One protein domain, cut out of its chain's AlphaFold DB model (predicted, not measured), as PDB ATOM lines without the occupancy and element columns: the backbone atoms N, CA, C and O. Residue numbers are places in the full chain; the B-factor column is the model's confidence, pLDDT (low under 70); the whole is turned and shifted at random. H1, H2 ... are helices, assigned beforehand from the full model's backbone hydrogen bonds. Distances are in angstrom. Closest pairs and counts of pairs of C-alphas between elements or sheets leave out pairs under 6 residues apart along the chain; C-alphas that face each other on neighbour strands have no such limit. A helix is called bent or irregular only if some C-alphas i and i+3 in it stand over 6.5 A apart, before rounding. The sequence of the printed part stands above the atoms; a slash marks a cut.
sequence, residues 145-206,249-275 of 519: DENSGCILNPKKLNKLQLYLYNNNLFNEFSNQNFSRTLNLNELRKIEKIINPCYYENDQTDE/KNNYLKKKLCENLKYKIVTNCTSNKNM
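Overview. This is residues 145 to 206 and 249 to 275 of the 519 residues of an uncharacterized protein of Plasmodium falciparum NF135/5.C10 (UniProt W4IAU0). One long straight helix, H5, makes one side of a flat molecule, and the short helix H1 sits in the middle, about perpendicular to it. H2, H3 and H4 follow in an arc round H1, from near the last residues of H5 to the side of H1 away from H5; residues 192 to 199 then lead back toward H5, and residues 200 to 206 stick out beyond the body. The printed part has 89 residues with five named helices, in the order H1, H2, H3, H4, H5, and no named strand, and its class is all helix. It is compact, with a radius of gyration of the C-alphas of 13.9 A, and its outline of 38 by 32 by 18 A is only just flat.

Along the chain. H5, residues 249 to 269, is the longest helix, 30.4 A from C-alpha 249 at (13.455, 59.589, -26.586) to C-alpha 269 at (6.544, 37.728, -6.669). H1, residues 159 to 167, spans 12.4 A and begins with C-alpha 159 at (-0.854, 40.636, -24.020). H2 is residues 170 to 174, 8.5 A long, and is only just irregular: C-alphas 171 and 174 are 6.6 A apart. H3, residues 178 to 181, spans 5.2 A, and H4, residues 184 to 191, spans 10.7 A.

Arrangement. H1 is the hub, touching three other helices. H5 touches it with residues 261 to 265 alone, about perpendicular at 83 degrees; the closest C-alphas, of Tyr 165 and Lys 264, are 6.8 A apart. H4 touches H1 about perpendicular at 76 degrees, with the C-alphas of Lys 159 and Ile 190 closest at 6.0 A. H2 touches H1, its closest C-alphas being those of Leu 164 and Phe 170 at 6.4 A. H2 is close to H5 but not clearly touching, the closest C-alphas, of Phe 170 and Asn 268, being 7.5 A apart. H3 touches no helix; its C-alpha of Ser 179 is 7.8 A from that of Leu 160 in H1, close but not clearly touching. H3 and H4 are only just apart, closest 8.0 A, and H4 and H5 are apart. Every O i to N i+4 pair is within hydrogen-bond range in H1, H4 and H5; H2 has 0 of 1 such pairs and 1 of 2 O i to N i+3 pairs within range, and H3 is too short for an O i to N i+4 pair.

Size, cuts and confidence. The two C-alphas farthest apart, of Glu 206 and Asn 272, are 42.1 A apart. Residues 207 to 248 are not printed, and C-alphas 206 and 249 are 14.7 A apart across this cut, in the link from H4 to H5. The links H1 to H2, H2 to H3 and H3 to H4 are tight. Residues 145 to 158 and 192 to 206 hold no named element. The mean pLDDT of the printed part is 78.3; residues 199 to 206 and 249 to 251 of this predicted model are under 70.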
ATOM      1  N   ASP A 145       4.264  30.682  -8.836       83.50
ATOM      2  CA  ASP A 145       4.119  30.223 -10.214       83.50
ATOM      3  C   ASP A 145       3.492  31.303 -11.115       83.50
ATOM      4  O   ASP A 145       3.231  32.438 -10.701       83.50
ATOM      5  N   GLU A 146       3.238  30.961 -12.376       83.44
ATOM      6  CA  GLU A 146       2.625  31.891 -13.331       83.44
ATOM      7  C   GLU A 146       1.192  32.286 -12.929       83.44
ATOM      8  O   GLU A 146       0.787  33.421 -13.186       83.44
ATOM      9  N   ASN A 147       0.466  31.403 -12.230       81.94
ATOM     10  CA  ASN A 147      -0.896  31.648 -11.740       81.94
ATOM     11  C   ASN A 147      -0.930  32.684 -10.609       81.94
ATOM     12  O   ASN A 147      -1.905  33.417 -10.468       81.94
ATOM     13  N   SER A 148       0.148  32.785  -9.829       81.81
ATOM     14  CA  SER A 148       0.343  33.862  -8.848       81.81
ATOM     15  C   SER A 148       0.784  35.195  -9.475       81.81
ATOM     16  O   SER A 148       0.963  36.198  -8.780       81.81
ATOM     17  N   GLY A 149       0.986  35.230 -10.798       80.88
ATOM     18  CA  GLY A 149       1.559  36.377 -11.494       80.88
ATOM     19  C   GLY A 149       3.047  36.555 -11.193       80.88
ATOM     20  O   GLY A 149       3.523  37.688 -11.139       80.88
ATOM     21  N   CYS A 150       3.791  35.466 -10.962       86.88
ATOM     22  CA  CYS A 150       5.242  35.506 -10.812       86.88
ATOM     23  C   CYS A 150       5.953  34.974 -12.064       86.88
ATOM     24  O   CYS A 150       6.378  33.821 -12.143       86.88
ATOM     25  N   ILE A 151       6.076  35.835 -13.080       88.38
ATOM     26  CA  ILE A 151       6.624  35.466 -14.395       88.38
ATOM     27  C   ILE A 151       8.029  36.048 -14.547       88.38
ATOM     28  O   ILE A 151       8.206  37.218 -14.876       88.38
ATOM     29  N   LEU A 152       9.041  35.211 -14.323       86.12
ATOM     30  CA  LEU A 152      10.441  35.647 -14.214       86.12
ATOM     31  C   LEU A 152      11.072  36.090 -15.543       86.12
ATOM     32  O   LEU A 152      12.076  36.798 -15.533       86.12
ATOM     33  N   ASN A 153      10.477  35.718 -16.682       86.50
ATOM     34  CA  ASN A 153      10.921  36.161 -18.000       86.50
ATOM     35  C   ASN A 153       9.962  37.222 -18.579       86.50
ATOM     36  O   ASN A 153       8.970  36.862 -19.221       86.50
ATOM     37  N   PRO A 154      10.264  38.528 -18.439       83.75
ATOM     38  CA  PRO A 154       9.380  39.596 -18.905       83.75
ATOM     39  C   PRO A 154       9.248  39.646 -20.435       83.75
ATOM     40  O   PRO A 154       8.308  40.250 -20.945       83.75
ATOM     41  N   LYS A 155      10.156  39.010 -21.190       84.06
ATOM     42  CA  LYS A 155      10.091  38.970 -22.660       84.06
ATOM     43  C   LYS A 155       8.976  38.054 -23.172       84.06
ATOM     44  O   LYS A 155       8.464  38.292 -24.258       84.06
ATOM     45  N   LYS A 156       8.587  37.040 -22.391       84.19
ATOM     46  CA  LYS A 156       7.603  36.010 -22.774       84.19
ATOM     47  C   LYS A 156       6.176  36.304 -22.288       84.19
ATOM     48  O   LYS A 156       5.337  35.414 -22.283       84.19
ATOM     49  N   LEU A 157       5.899  37.534 -21.852       85.38
ATOM     50  CA  LEU A 157       4.582  37.911 -21.344       85.38
ATOM     51  C   LEU A 157       3.546  38.041 -22.461       85.38
ATOM     52  O   LEU A 157       3.742  38.787 -23.422       85.38
ATOM     53  N   ASN A 158       2.400  37.389 -22.270       86.19
ATOM     54  CA  ASN A 158       1.249  37.508 -23.158       86.19
ATOM     55  C   ASN A 158       0.567  38.876 -22.996       86.19
ATOM     56  O   ASN A 158       0.604  39.488 -21.925       86.19
ATOM     57  N   LYS A 159      -0.145  39.340 -24.033       86.62
ATOM     58  CA  LYS A 159      -0.854  40.636 -24.020       86.62
ATOM     59  C   LYS A 159      -1.827  40.781 -22.841       86.62
ATOM     60  O   LYS A 159      -1.889  41.842 -22.224       86.62
ATOM     61  N   LEU A 160      -2.531  39.703 -22.483       85.69
ATOM     62  CA  LEU A 160      -3.421  39.675 -21.317       85.69
ATOM     63  C   LEU A 160      -2.649  39.868 -20.003       85.69
ATOM     64  O   LEU A 160      -3.044  40.677 -19.173       85.69
ATOM     65  N   GLN A 161      -1.515  39.185 -19.834       86.56
ATOM     66  CA  GLN A 161      -0.679  39.320 -18.638       86.56
ATOM     67  C   GLN A 161      -0.119  40.744 -18.523       86.56
ATOM     68  O   GLN A 161      -0.155  41.337 -17.448       86.56
ATOM     69  N   LEU A 162       0.324  41.341 -19.637       85.44
ATOM     70  CA  LEU A 162       0.757  42.743 -19.674       85.44
ATOM     71  C   LEU A 162      -0.363  43.703 -19.262       85.44
ATOM     72  O   LEU A 162      -0.110  44.662 -18.535       85.44
ATOM     73  N   TYR A 163      -1.603  43.447 -19.684       85.38
ATOM     74  CA  TYR A 163      -2.761  44.224 -19.246       85.38
ATOM     75  C   TYR A 163      -2.993  44.116 -17.735       85.38
ATOM     76  O   TYR A 163      -3.201  45.143 -17.085       85.38
ATOM     77  N   LEU A 164      -2.896  42.911 -17.166       85.88
ATOM     78  CA  LEU A 164      -3.018  42.702 -15.721       85.88
ATOM     79  C   LEU A 164      -1.927  43.463 -14.950       85.88
ATOM     80  O   LEU A 164      -2.241  44.193 -14.010       85.88
ATOM     81  N   TYR A 165      -0.665  43.391 -15.393       85.56
ATOM     82  CA  TYR A 165       0.438  44.158 -14.796       85.56
ATOM     83  C   TYR A 165       0.245  45.671 -14.933       85.56
ATOM     84  O   TYR A 165       0.518  46.424 -13.997       85.56
ATOM     85  N   ASN A 166      -0.222  46.154 -16.084       83.88
ATOM     86  CA  ASN A 166      -0.410  47.585 -16.315       83.88
ATOM     87  C   ASN A 166      -1.493  48.177 -15.403       83.88
ATOM     88  O   ASN A 166      -1.294  49.279 -14.893       83.88
ATOM     89  N   ASN A 167      -2.564  47.422 -15.136       83.44
ATOM     90  CA  ASN A 167      -3.688  47.839 -14.291       83.44
ATOM     91  C   ASN A 167      -3.590  47.369 -12.826       83.44
ATOM     92  O   ASN A 167      -4.502  47.628 -12.049       83.44
ATOM     93  N   ASN A 168      -2.494  46.707 -12.431       81.75
ATOM     94  CA  ASN A 168      -2.279  46.152 -11.086       81.75
ATOM     95  C   ASN A 168      -3.353  45.126 -10.650       81.75
ATOM     96  O   ASN A 168      -3.669  45.005  -9.467       81.75
ATOM     97  N   LEU A 169      -3.906  44.369 -11.601       85.25
ATOM     98  CA  LEU A 169      -4.946  43.358 -11.375       85.25
ATOM     99  C   LEU A 169      -4.329  41.988 -11.051       85.25
ATOM    100  O   LEU A 169      -4.558  41.000 -11.744       85.25
ATOM    101  N   PHE A 170      -3.506  41.927 -10.003       84.19
ATOM    102  CA  PHE A 170      -2.720  40.729  -9.677       84.19
ATOM    103  C   PHE A 170      -3.569  39.527  -9.234       84.19
ATOM    104  O   PHE A 170      -3.218  38.387  -9.517       84.19
ATOM    105  N   ASN A 171      -4.716  39.771  -8.594       81.56
ATOM    106  CA  ASN A 171      -5.609  38.704  -8.130       81.56
ATOM    107  C   ASN A 171      -6.295  37.950  -9.286       81.56
ATOM    108  O   ASN A 171      -6.785  36.843  -9.092       81.56
ATOM    109  N   GLU A 172      -6.328  38.532 -10.488       84.81
ATOM    110  CA  GLU A 172      -6.979  37.933 -11.657       84.81
ATOM    111  C   GLU A 172      -6.053  36.980 -12.431       84.81
ATOM    112  O   GLU A 172      -6.509  36.314 -13.357       84.81
ATOM    113  N   PHE A 173      -4.772  36.851 -12.052       82.62
ATOM    114  CA  PHE A 173      -3.861  35.884 -12.687       82.62
ATOM    115  C   PHE A 173      -4.304  34.430 -12.482       82.62
ATOM    116  O   PHE A 173      -4.107  33.605 -13.372       82.62
ATOM    117  N   SER A 174      -4.967  34.122 -11.364       80.50
ATOM    118  CA  SER A 174      -5.553  32.802 -11.112       80.50
ATOM    119  C   SER A 174      -6.892  32.581 -11.830       80.50
ATOM    120  O   SER A 174      -7.393  31.457 -11.870       80.50
ATOM    121  N   ASN A 175      -7.503  33.633 -12.386       82.81
ATOM    122  CA  ASN A 175      -8.829  33.567 -12.991       82.81
ATOM    123  C   ASN A 175      -8.748  33.248 -14.491       82.81
ATOM    124  O   ASN A 175      -8.652  34.130 -15.345       82.81
ATOM    125  N   GLN A 176      -8.869  31.963 -14.828       73.31
ATOM    126  CA  GLN A 176      -8.821  31.482 -16.216       73.31
ATOM    127  C   GLN A 176      -9.931  32.060 -17.117       73.31
ATOM    128  O   GLN A 176      -9.776  32.098 -18.336       73.31
ATOM    129  N   ASN A 177     -11.043  32.535 -16.541       79.38
ATOM    130  CA  ASN A 177     -12.178  33.087 -17.285       79.38
ATOM    131  C   ASN A 177     -12.169  34.620 -17.377       79.38
ATOM    132  O   ASN A 177     -13.083  35.183 -17.980       79.38
ATOM    133  N   PHE A 178     -11.153  35.305 -16.843       80.81
ATOM    134  CA  PHE A 178     -11.092  36.770 -16.839       80.81
ATOM    135  C   PHE A 178     -11.193  37.375 -18.251       80.81
ATOM    136  O   PHE A 178     -11.838  38.399 -18.463       80.81
ATOM    137  N   SER A 179     -10.633  36.706 -19.262       73.38
ATOM    138  CA  SER A 179     -10.741  37.147 -20.658       73.38
ATOM    139  C   SER A 179     -12.184  37.196 -21.177       73.38
ATOM    140  O   SER A 179     -12.491  38.018 -22.036       73.38
ATOM    141  N   ARG A 180     -13.078  36.354 -20.639       77.06
ATOM    142  CA  ARG A 180     -14.502  36.285 -21.008       77.06
ATOM    143  C   ARG A 180     -15.347  37.346 -20.306       77.06
ATOM    144  O   ARG A 180     -16.436  37.648 -20.778       77.06
ATOM    145  N   THR A 181     -14.858  37.909 -19.199       78.88
ATOM    146  CA  THR A 181     -15.544  38.975 -18.450       78.88
ATOM    147  C   THR A 181     -15.233  40.381 -18.969       78.88
ATOM    148  O   THR A 181     -15.856  41.340 -18.526       78.88
ATOM    149  N   LEU A 182     -14.279  40.516 -19.896       81.69
ATOM    150  CA  LEU A 182     -13.848  41.804 -20.442       81.69
ATOM    151  C   LEU A 182     -14.782  42.313 -21.542       81.69
ATOM    152  O   LEU A 182     -15.222  41.568 -22.419       81.69
ATOM    153  N   ASN A 183     -15.006  43.626 -21.554       84.06
ATOM    154  CA  ASN A 183     -15.803  44.269 -22.596       84.06
ATOM    155  C   ASN A 183     -15.042  44.337 -23.932       84.06
ATOM    156  O   ASN A 183     -13.813  44.419 -23.970       84.06
ATOM    157  N   LEU A 184     -15.769  44.430 -25.055       81.19
ATOM    158  CA  LEU A 184     -15.177  44.509 -26.403       81.19
ATOM    159  C   LEU A 184     -14.159  45.662 -26.548       81.19
ATOM    160  O   LEU A 184     -13.140  45.534 -27.227       81.19
ATOM    161  N   ASN A 185     -14.403  46.783 -25.866       79.69
ATOM    162  CA  ASN A 185     -13.485  47.923 -25.834       79.69
ATOM    163  C   ASN A 185     -12.187  47.632 -25.066       79.69
ATOM    164  O   ASN A 185     -11.145  48.189 -25.403       79.69
ATOM    165  N   GLU A 186     -12.224  46.783 -24.041       80.50
ATOM    166  CA  GLU A 186     -11.042  46.383 -23.270       80.50
ATOM    167  C   GLU A 186     -10.223  45.341 -24.023       80.50
ATOM    168  O   GLU A 186      -9.004  45.469 -24.093       80.50
ATOM    169  N   LEU A 187     -10.882  44.397 -24.697       81.50
ATOM    170  CA  LEU A 187     -10.223  43.444 -25.591       81.50
ATOM    171  C   LEU A 187      -9.453  44.160 -26.712       81.50
ATOM    172  O   LEU A 187      -8.278  43.869 -26.934       81.50
ATOM    173  N   ARG A 188     -10.053  45.189 -27.332       79.88
ATOM    174  CA  ARG A 188      -9.362  46.051 -28.313       79.88
ATOM    175  C   ARG A 188      -8.170  46.807 -27.723       79.88
ATOM    176  O   ARG A 188      -7.205  47.072 -28.435       79.88
ATOM    177  N   LYS A 189      -8.218  47.192 -26.442       80.88
ATOM    178  CA  LYS A 189      -7.064  47.806 -25.759       80.88
ATOM    179  C   LYS A 189      -5.951  46.784 -25.551       80.88
ATOM    180  O   LYS A 189      -4.802  47.118 -25.802       80.88
ATOM    181  N   ILE A 190      -6.285  45.561 -25.135       81.94
ATOM    182  CA  ILE A 190      -5.322  44.474 -24.898       81.94
ATOM    183  C   ILE A 190      -4.593  44.096 -26.183       81.94
ATOM    184  O   ILE A 190      -3.375  43.937 -26.172       81.94
ATOM    185  N   GLU A 191      -5.313  44.000 -27.296       81.38
ATOM    186  CA  GLU A 191      -4.732  43.659 -28.594       81.38
ATOM    187  C   GLU A 191      -3.645  44.654 -29.036       81.38
ATOM    188  O   GLU A 191      -2.642  44.247 -29.627       81.38
ATOM    189  N   LYS A 192      -3.806  45.933 -28.676       79.06
ATOM    190  CA  LYS A 192      -2.859  47.019 -28.966       79.06
ATOM    191  C   LYS A 192      -1.676  47.098 -27.995       79.06
ATOM    192  O   LYS A 192      -0.772  47.892 -28.227       79.06
ATOM    193  N   ILE A 193      -1.659  46.328 -26.902       78.62
ATOM    194  CA  ILE A 193      -0.540  46.357 -25.950       78.62
ATOM    195  C   ILE A 193       0.688  45.708 -26.577       78.62
ATOM    196  O   ILE A 193       0.628  44.585 -27.082       78.62
ATOM    197  N   ILE A 194       1.818  46.402 -26.461       78.12
ATOM    198  CA  ILE A 194       3.114  45.921 -26.927       78.12
ATOM    199  C   ILE A 194       4.030  45.714 -25.727       78.12
ATOM    200  O   ILE A 194       4.058  46.531 -24.804       78.12
ATOM    201  N   ASN A 195       4.774  44.608 -25.730       82.75
ATOM    202  CA  ASN A 195       5.703  44.289 -24.657       82.75
ATOM    203  C   ASN A 195       6.910  45.249 -24.700       82.75
ATOM    204  O   ASN A 195       7.694  45.192 -25.650       82.75
ATOM    205  N   PRO A 196       7.117  46.106 -23.683       81.38
ATOM    206  CA  PRO A 196       8.241  47.039 -23.677       81.38
ATOM    207  C   PRO A 196       9.601  46.339 -23.521       81.38
ATOM    208  O   PRO A 196      10.623  46.924 -23.867       81.38
ATOM    209  N   CYS A 197       9.628  45.101 -23.015       80.75
ATOM    210  CA  CYS A 197      10.845  44.314 -22.818       80.75
ATOM    211  C   CYS A 197      11.213  43.419 -24.010       80.75
ATOM    212  O   CYS A 197      12.257  42.764 -23.974       80.75
ATOM    213  N   TYR A 198      10.370  43.366 -25.043       79.00
ATOM    214  CA  TYR A 198      10.626  42.593 -26.254       79.00
ATOM    215  C   TYR A 198      11.374  43.454 -27.287       79.00
ATOM    216  O   TYR A 198      10.977  44.587 -27.595       79.00
ATOM    217  N   TYR A 199      12.490  42.922 -27.784       62.78
ATOM    218  CA  TYR A 199      13.334  43.537 -28.805       62.78
ATOM    219  C   TYR A 199      13.393  42.569 -29.983       62.78
ATOM    220  O   TYR A 199      14.154  41.605 -29.946       62.78
ATOM    221  N   GLU A 200      12.555  42.792 -30.989       43.56
ATOM    222  CA  GLU A 200      12.841  42.290 -32.328       43.56
ATOM    223  C   GLU A 200      13.833  43.253 -32.983       43.56
ATOM    224  O   GLU A 200      13.761  44.465 -32.769       43.56
ATOM    225  N   ASN A 201      14.807  42.687 -33.692       37.34
ATOM    226  CA  ASN A 201      15.876  43.407 -34.374       37.34
ATOM    227  C   ASN A 201      15.308  44.540 -35.244       37.34
ATOM    228  O   ASN A 201      14.489  44.266 -36.115       37.34
ATOM    229  N   ASP A 202      15.764  45.773 -35.006       39.53
ATOM    230  CA  ASP A 202      15.839  46.914 -35.936       39.53
ATOM    231  C   ASP A 202      14.820  46.978 -37.091       39.53
ATOM    232  O   ASP A 202      15.177  47.217 -38.245       39.53
ATOM    233  N   GLN A 203      13.530  46.847 -36.791       35.25
ATOM    234  CA  GLN A 203      12.482  47.380 -37.654       35.25
ATOM    235  C   GLN A 203      11.688  48.405 -36.859       35.25
ATOM    236  O   GLN A 203      10.966  48.107 -35.907       35.25
ATOM    237  N   THR A 204      11.906  49.663 -37.233       43.47
ATOM    238  CA  THR A 204      11.088  50.811 -36.865       43.47
ATOM    239  C   THR A 204       9.667  50.577 -37.362       43.47
ATOM    240  O   THR A 204       9.304  51.011 -38.453       43.47
ATOM    241  N   ASP A 205       8.854  49.886 -36.568       41.72
ATOM    242  CA  ASP A 205       7.411  49.897 -36.756       41.72
ATOM    243  C   ASP A 205       6.928  51.337 -36.531       41.72
ATOM    244  O   ASP A 205       6.851  51.816 -35.396       41.72
ATOM    245  N   GLU A 206       6.583  52.048 -37.606       43.47
ATOM    246  CA  GLU A 206       5.957  53.381 -37.550       43.47
ATOM    247  C   GLU A 206       4.688  53.380 -36.669       43.47
ATOM    248  O   GLU A 206       4.351  54.378 -36.026       43.47
ATOM    249  N   LYS A 249      14.529  59.420 -27.580       58.62
ATOM    250  CA  LYS A 249      13.455  59.589 -26.586       58.62
ATOM    251  C   LYS A 249      12.543  58.361 -26.500       58.62
ATOM    252  O   LYS A 249      12.177  57.946 -25.395       58.62
ATOM    253  N   ASN A 250      12.208  57.751 -27.638       63.75
ATOM    254  CA  ASN A 250      11.395  56.535 -27.691       63.75
ATOM    255  C   ASN A 250      12.121  55.333 -27.074       63.75
ATOM    256  O   ASN A 250      11.524  54.588 -26.292       63.75
ATOM    257  N   ASN A 251      13.424  55.188 -27.331       67.94
ATOM    258  CA  ASN A 251      14.249  54.149 -26.715       67.94
ATOM    259  C   ASN A 251      14.371  54.320 -25.195       67.94
ATOM    260  O   ASN A 251      14.217  53.348 -24.446       67.94
ATOM    261  N   TYR A 252      14.559  55.553 -24.713       72.56
ATOM    262  CA  TYR A 252      14.573  55.846 -23.279       72.56
ATOM    263  C   TYR A 252      13.230  55.512 -22.609       72.56
ATOM    264  O   TYR A 252      13.192  54.850 -21.565       72.56
ATOM    265  N   LEU A 253      12.112  55.918 -23.219       75.19
ATOM    266  CA  LEU A 253      10.774  55.640 -22.696       75.19
ATOM    267  C   LEU A 253      10.474  54.133 -22.680       75.19
ATOM    268  O   LEU A 253       9.960  53.628 -21.679       75.19
ATOM    269  N   LYS A 254      10.865  53.396 -23.727       76.25
ATOM    270  CA  LYS A 254      10.750  51.930 -23.792       76.25
ATOM    271  C   LYS A 254      11.559  51.249 -22.684       76.25
ATOM    272  O   LYS A 254      11.007  50.418 -21.958       76.25
ATOM    273  N   LYS A 255      12.820  51.659 -22.471       77.81
ATOM    274  CA  LYS A 255      13.667  51.175 -21.362       77.81
ATOM    275  C   LYS A 255      12.978  51.417 -20.015       77.81
ATOM    276  O   LYS A 255      12.832  50.489 -19.225       77.81
ATOM    277  N   LYS A 256      12.446  52.622 -19.784       80.75
ATOM    278  CA  LYS A 256      11.737  52.978 -18.542       80.75
ATOM    279  C   LYS A 256      10.463  52.156 -18.312       80.75
ATOM    280  O   LYS A 256      10.191  51.758 -17.179       80.75
ATOM    281  N   LEU A 257       9.681  51.891 -19.359       82.69
ATOM    282  CA  LEU A 257       8.476  51.058 -19.271       82.69
ATOM    283  C   LEU A 257       8.815  49.595 -18.970       82.69
ATOM    284  O   LEU A 257       8.153  48.983 -18.132       82.69
ATOM    285  N   CYS A 258       9.863  49.057 -19.595       83.56
ATOM    286  CA  CYS A 258      10.339  47.707 -19.306       83.56
ATOM    287  C   CYS A 258      10.829  47.585 -17.856       83.56
ATOM    288  O   CYS A 258      10.498  46.623 -17.168       83.56
ATOM    289  N   GLU A 259      11.548  48.584 -17.345       82.62
ATOM    290  CA  GLU A 259      12.007  48.572 -15.955       82.62
ATOM    291  C   GLU A 259      10.864  48.669 -14.935       82.62
ATOM    292  O   GLU A 259      10.885  47.966 -13.926       82.62
ATOM    293  N   ASN A 260       9.820  49.453 -15.220       83.31
ATOM    294  CA  ASN A 260       8.612  49.475 -14.390       83.31
ATOM    295  C   ASN A 260       7.898  48.110 -14.397       83.31
ATOM    296  O   ASN A 260       7.504  47.606 -13.349       83.31
ATOM    297  N   LEU A 261       7.795  47.466 -15.564       86.62
ATOM    298  CA  LEU A 261       7.216  46.127 -15.671       86.62
ATOM    299  C   LEU A 261       7.983  45.105 -14.819       86.62
ATOM    300  O   LEU A 261       7.369  44.362 -14.058       86.62
ATOM    301  N   LYS A 262       9.320  45.109 -14.878       87.38
ATOM    302  CA  LYS A 262      10.159  44.232 -14.044       87.38
ATOM    303  C   LYS A 262       9.960  44.491 -12.552       87.38
ATOM    304  O   LYS A 262       9.806  43.537 -11.798       87.38
ATOM    305  N   TYR A 263       9.902  45.755 -12.137       85.00
ATOM    306  CA  TYR A 263       9.616  46.126 -10.749       85.00
ATOM    307  C   TYR A 263       8.266  45.566 -10.271       85.00
ATOM    308  O   TYR A 263       8.179  44.976  -9.195       85.00
ATOM    309  N   LYS A 264       7.210  45.684 -11.087       86.19
ATOM    310  CA  LYS A 264       5.887  45.122 -10.769       86.19
ATOM    311  C   LYS A 264       5.908  43.598 -10.640       86.19
ATOM    312  O   LYS A 264       5.259  43.060  -9.751       86.19
ATOM    313  N   ILE A 265       6.666  42.908 -11.492       88.06
ATOM    314  CA  ILE A 265       6.841  41.451 -11.399       88.06
ATOM    315  C   ILE A 265       7.542  41.095 -10.085       88.06
ATOM    316  O   ILE A 265       7.027  40.290  -9.316       88.06
ATOM    317  N   VAL A 266       8.687  41.724  -9.799       87.50
ATOM    318  CA  VAL A 266       9.488  41.454  -8.593       87.50
ATOM    319  C   VAL A 266       8.685  41.715  -7.318       87.50
ATOM    320  O   VAL A 266       8.691  40.883  -6.413       87.50
ATOM    321  N   THR A 267       7.966  42.836  -7.247       84.94
ATOM    322  CA  THR A 267       7.149  43.193  -6.075       84.94
ATOM    323  C   THR A 267       5.962  42.255  -5.889       84.94
ATOM    324  O   THR A 267       5.661  41.883  -4.757       84.94
ATOM    325  N   ASN A 268       5.319  41.811  -6.973       87.38
ATOM    326  CA  ASN A 268       4.243  40.826  -6.879       87.38
ATOM    327  C   ASN A 268       4.776  39.452  -6.433       87.38
ATOM    328  O   ASN A 268       4.230  38.857  -5.504       87.38
ATOM    329  N   CYS A 269       5.878  38.982  -7.031       86.56
ATOM    330  CA  CYS A 269       6.544  37.728  -6.669       86.56
ATOM    331  C   CYS A 269       6.973  37.694  -5.200       86.56
ATOM    332  O   CYS A 269       6.769  36.687  -4.538       86.56
ATOM    333  N   THR A 270       7.571  38.778  -4.696       85.25
ATOM    334  CA  THR A 270       8.137  38.847  -3.334       85.25
ATOM    335  C   THR A 270       7.132  39.295  -2.273       85.25
ATOM    336  O   THR A 270       7.495  39.438  -1.109       85.25
ATOM    337  N   SER A 271       5.868  39.514  -2.644       82.06
ATOM    338  CA  SER A 271       4.827  39.881  -1.687       82.06
ATOM    339  C   SER A 271       4.526  38.737  -0.711       82.06
ATOM    340  O   SER A 271       4.513  37.566  -1.096       82.06
ATOM    341  N   ASN A 272       4.173  39.083   0.535       74.31
ATOM    342  CA  ASN A 272       3.821  38.116   1.589       74.31
ATOM    343  C   ASN A 272       2.658  37.177   1.214       74.31
ATOM    344  O   ASN A 272       2.444  36.168   1.877       74.31
ATOM    345  N   LYS A 273       1.863  37.527   0.193       79.94
ATOM    346  CA  LYS A 273       0.761  36.689  -0.298       79.94
ATOM    347  C   LYS A 273       1.250  35.537  -1.172       79.94
ATOM    348  O   LYS A 273       0.646  34.472  -1.147       79.94
ATOM    349  N   ASN A 274       2.313  35.765  -1.941       81.06
ATOM    350  CA  ASN A 274       2.771  34.834  -2.968       81.06
ATOM    351  C   ASN A 274       3.990  34.032  -2.500       81.06
ATOM    352  O   ASN A 274       4.065  32.832  -2.751       81.06
ATOM    353  N   MET A 275       4.934  34.668  -1.799       84.00
ATOM    354  CA  MET A 275       6.188  34.049  -1.369       84.00
ATOM    355  C   MET A 275       6.225  33.838   0.146       84.00
ATOM    356  O   MET A 275       5.856  34.718   0.917       84.00
TER     357      MET A 275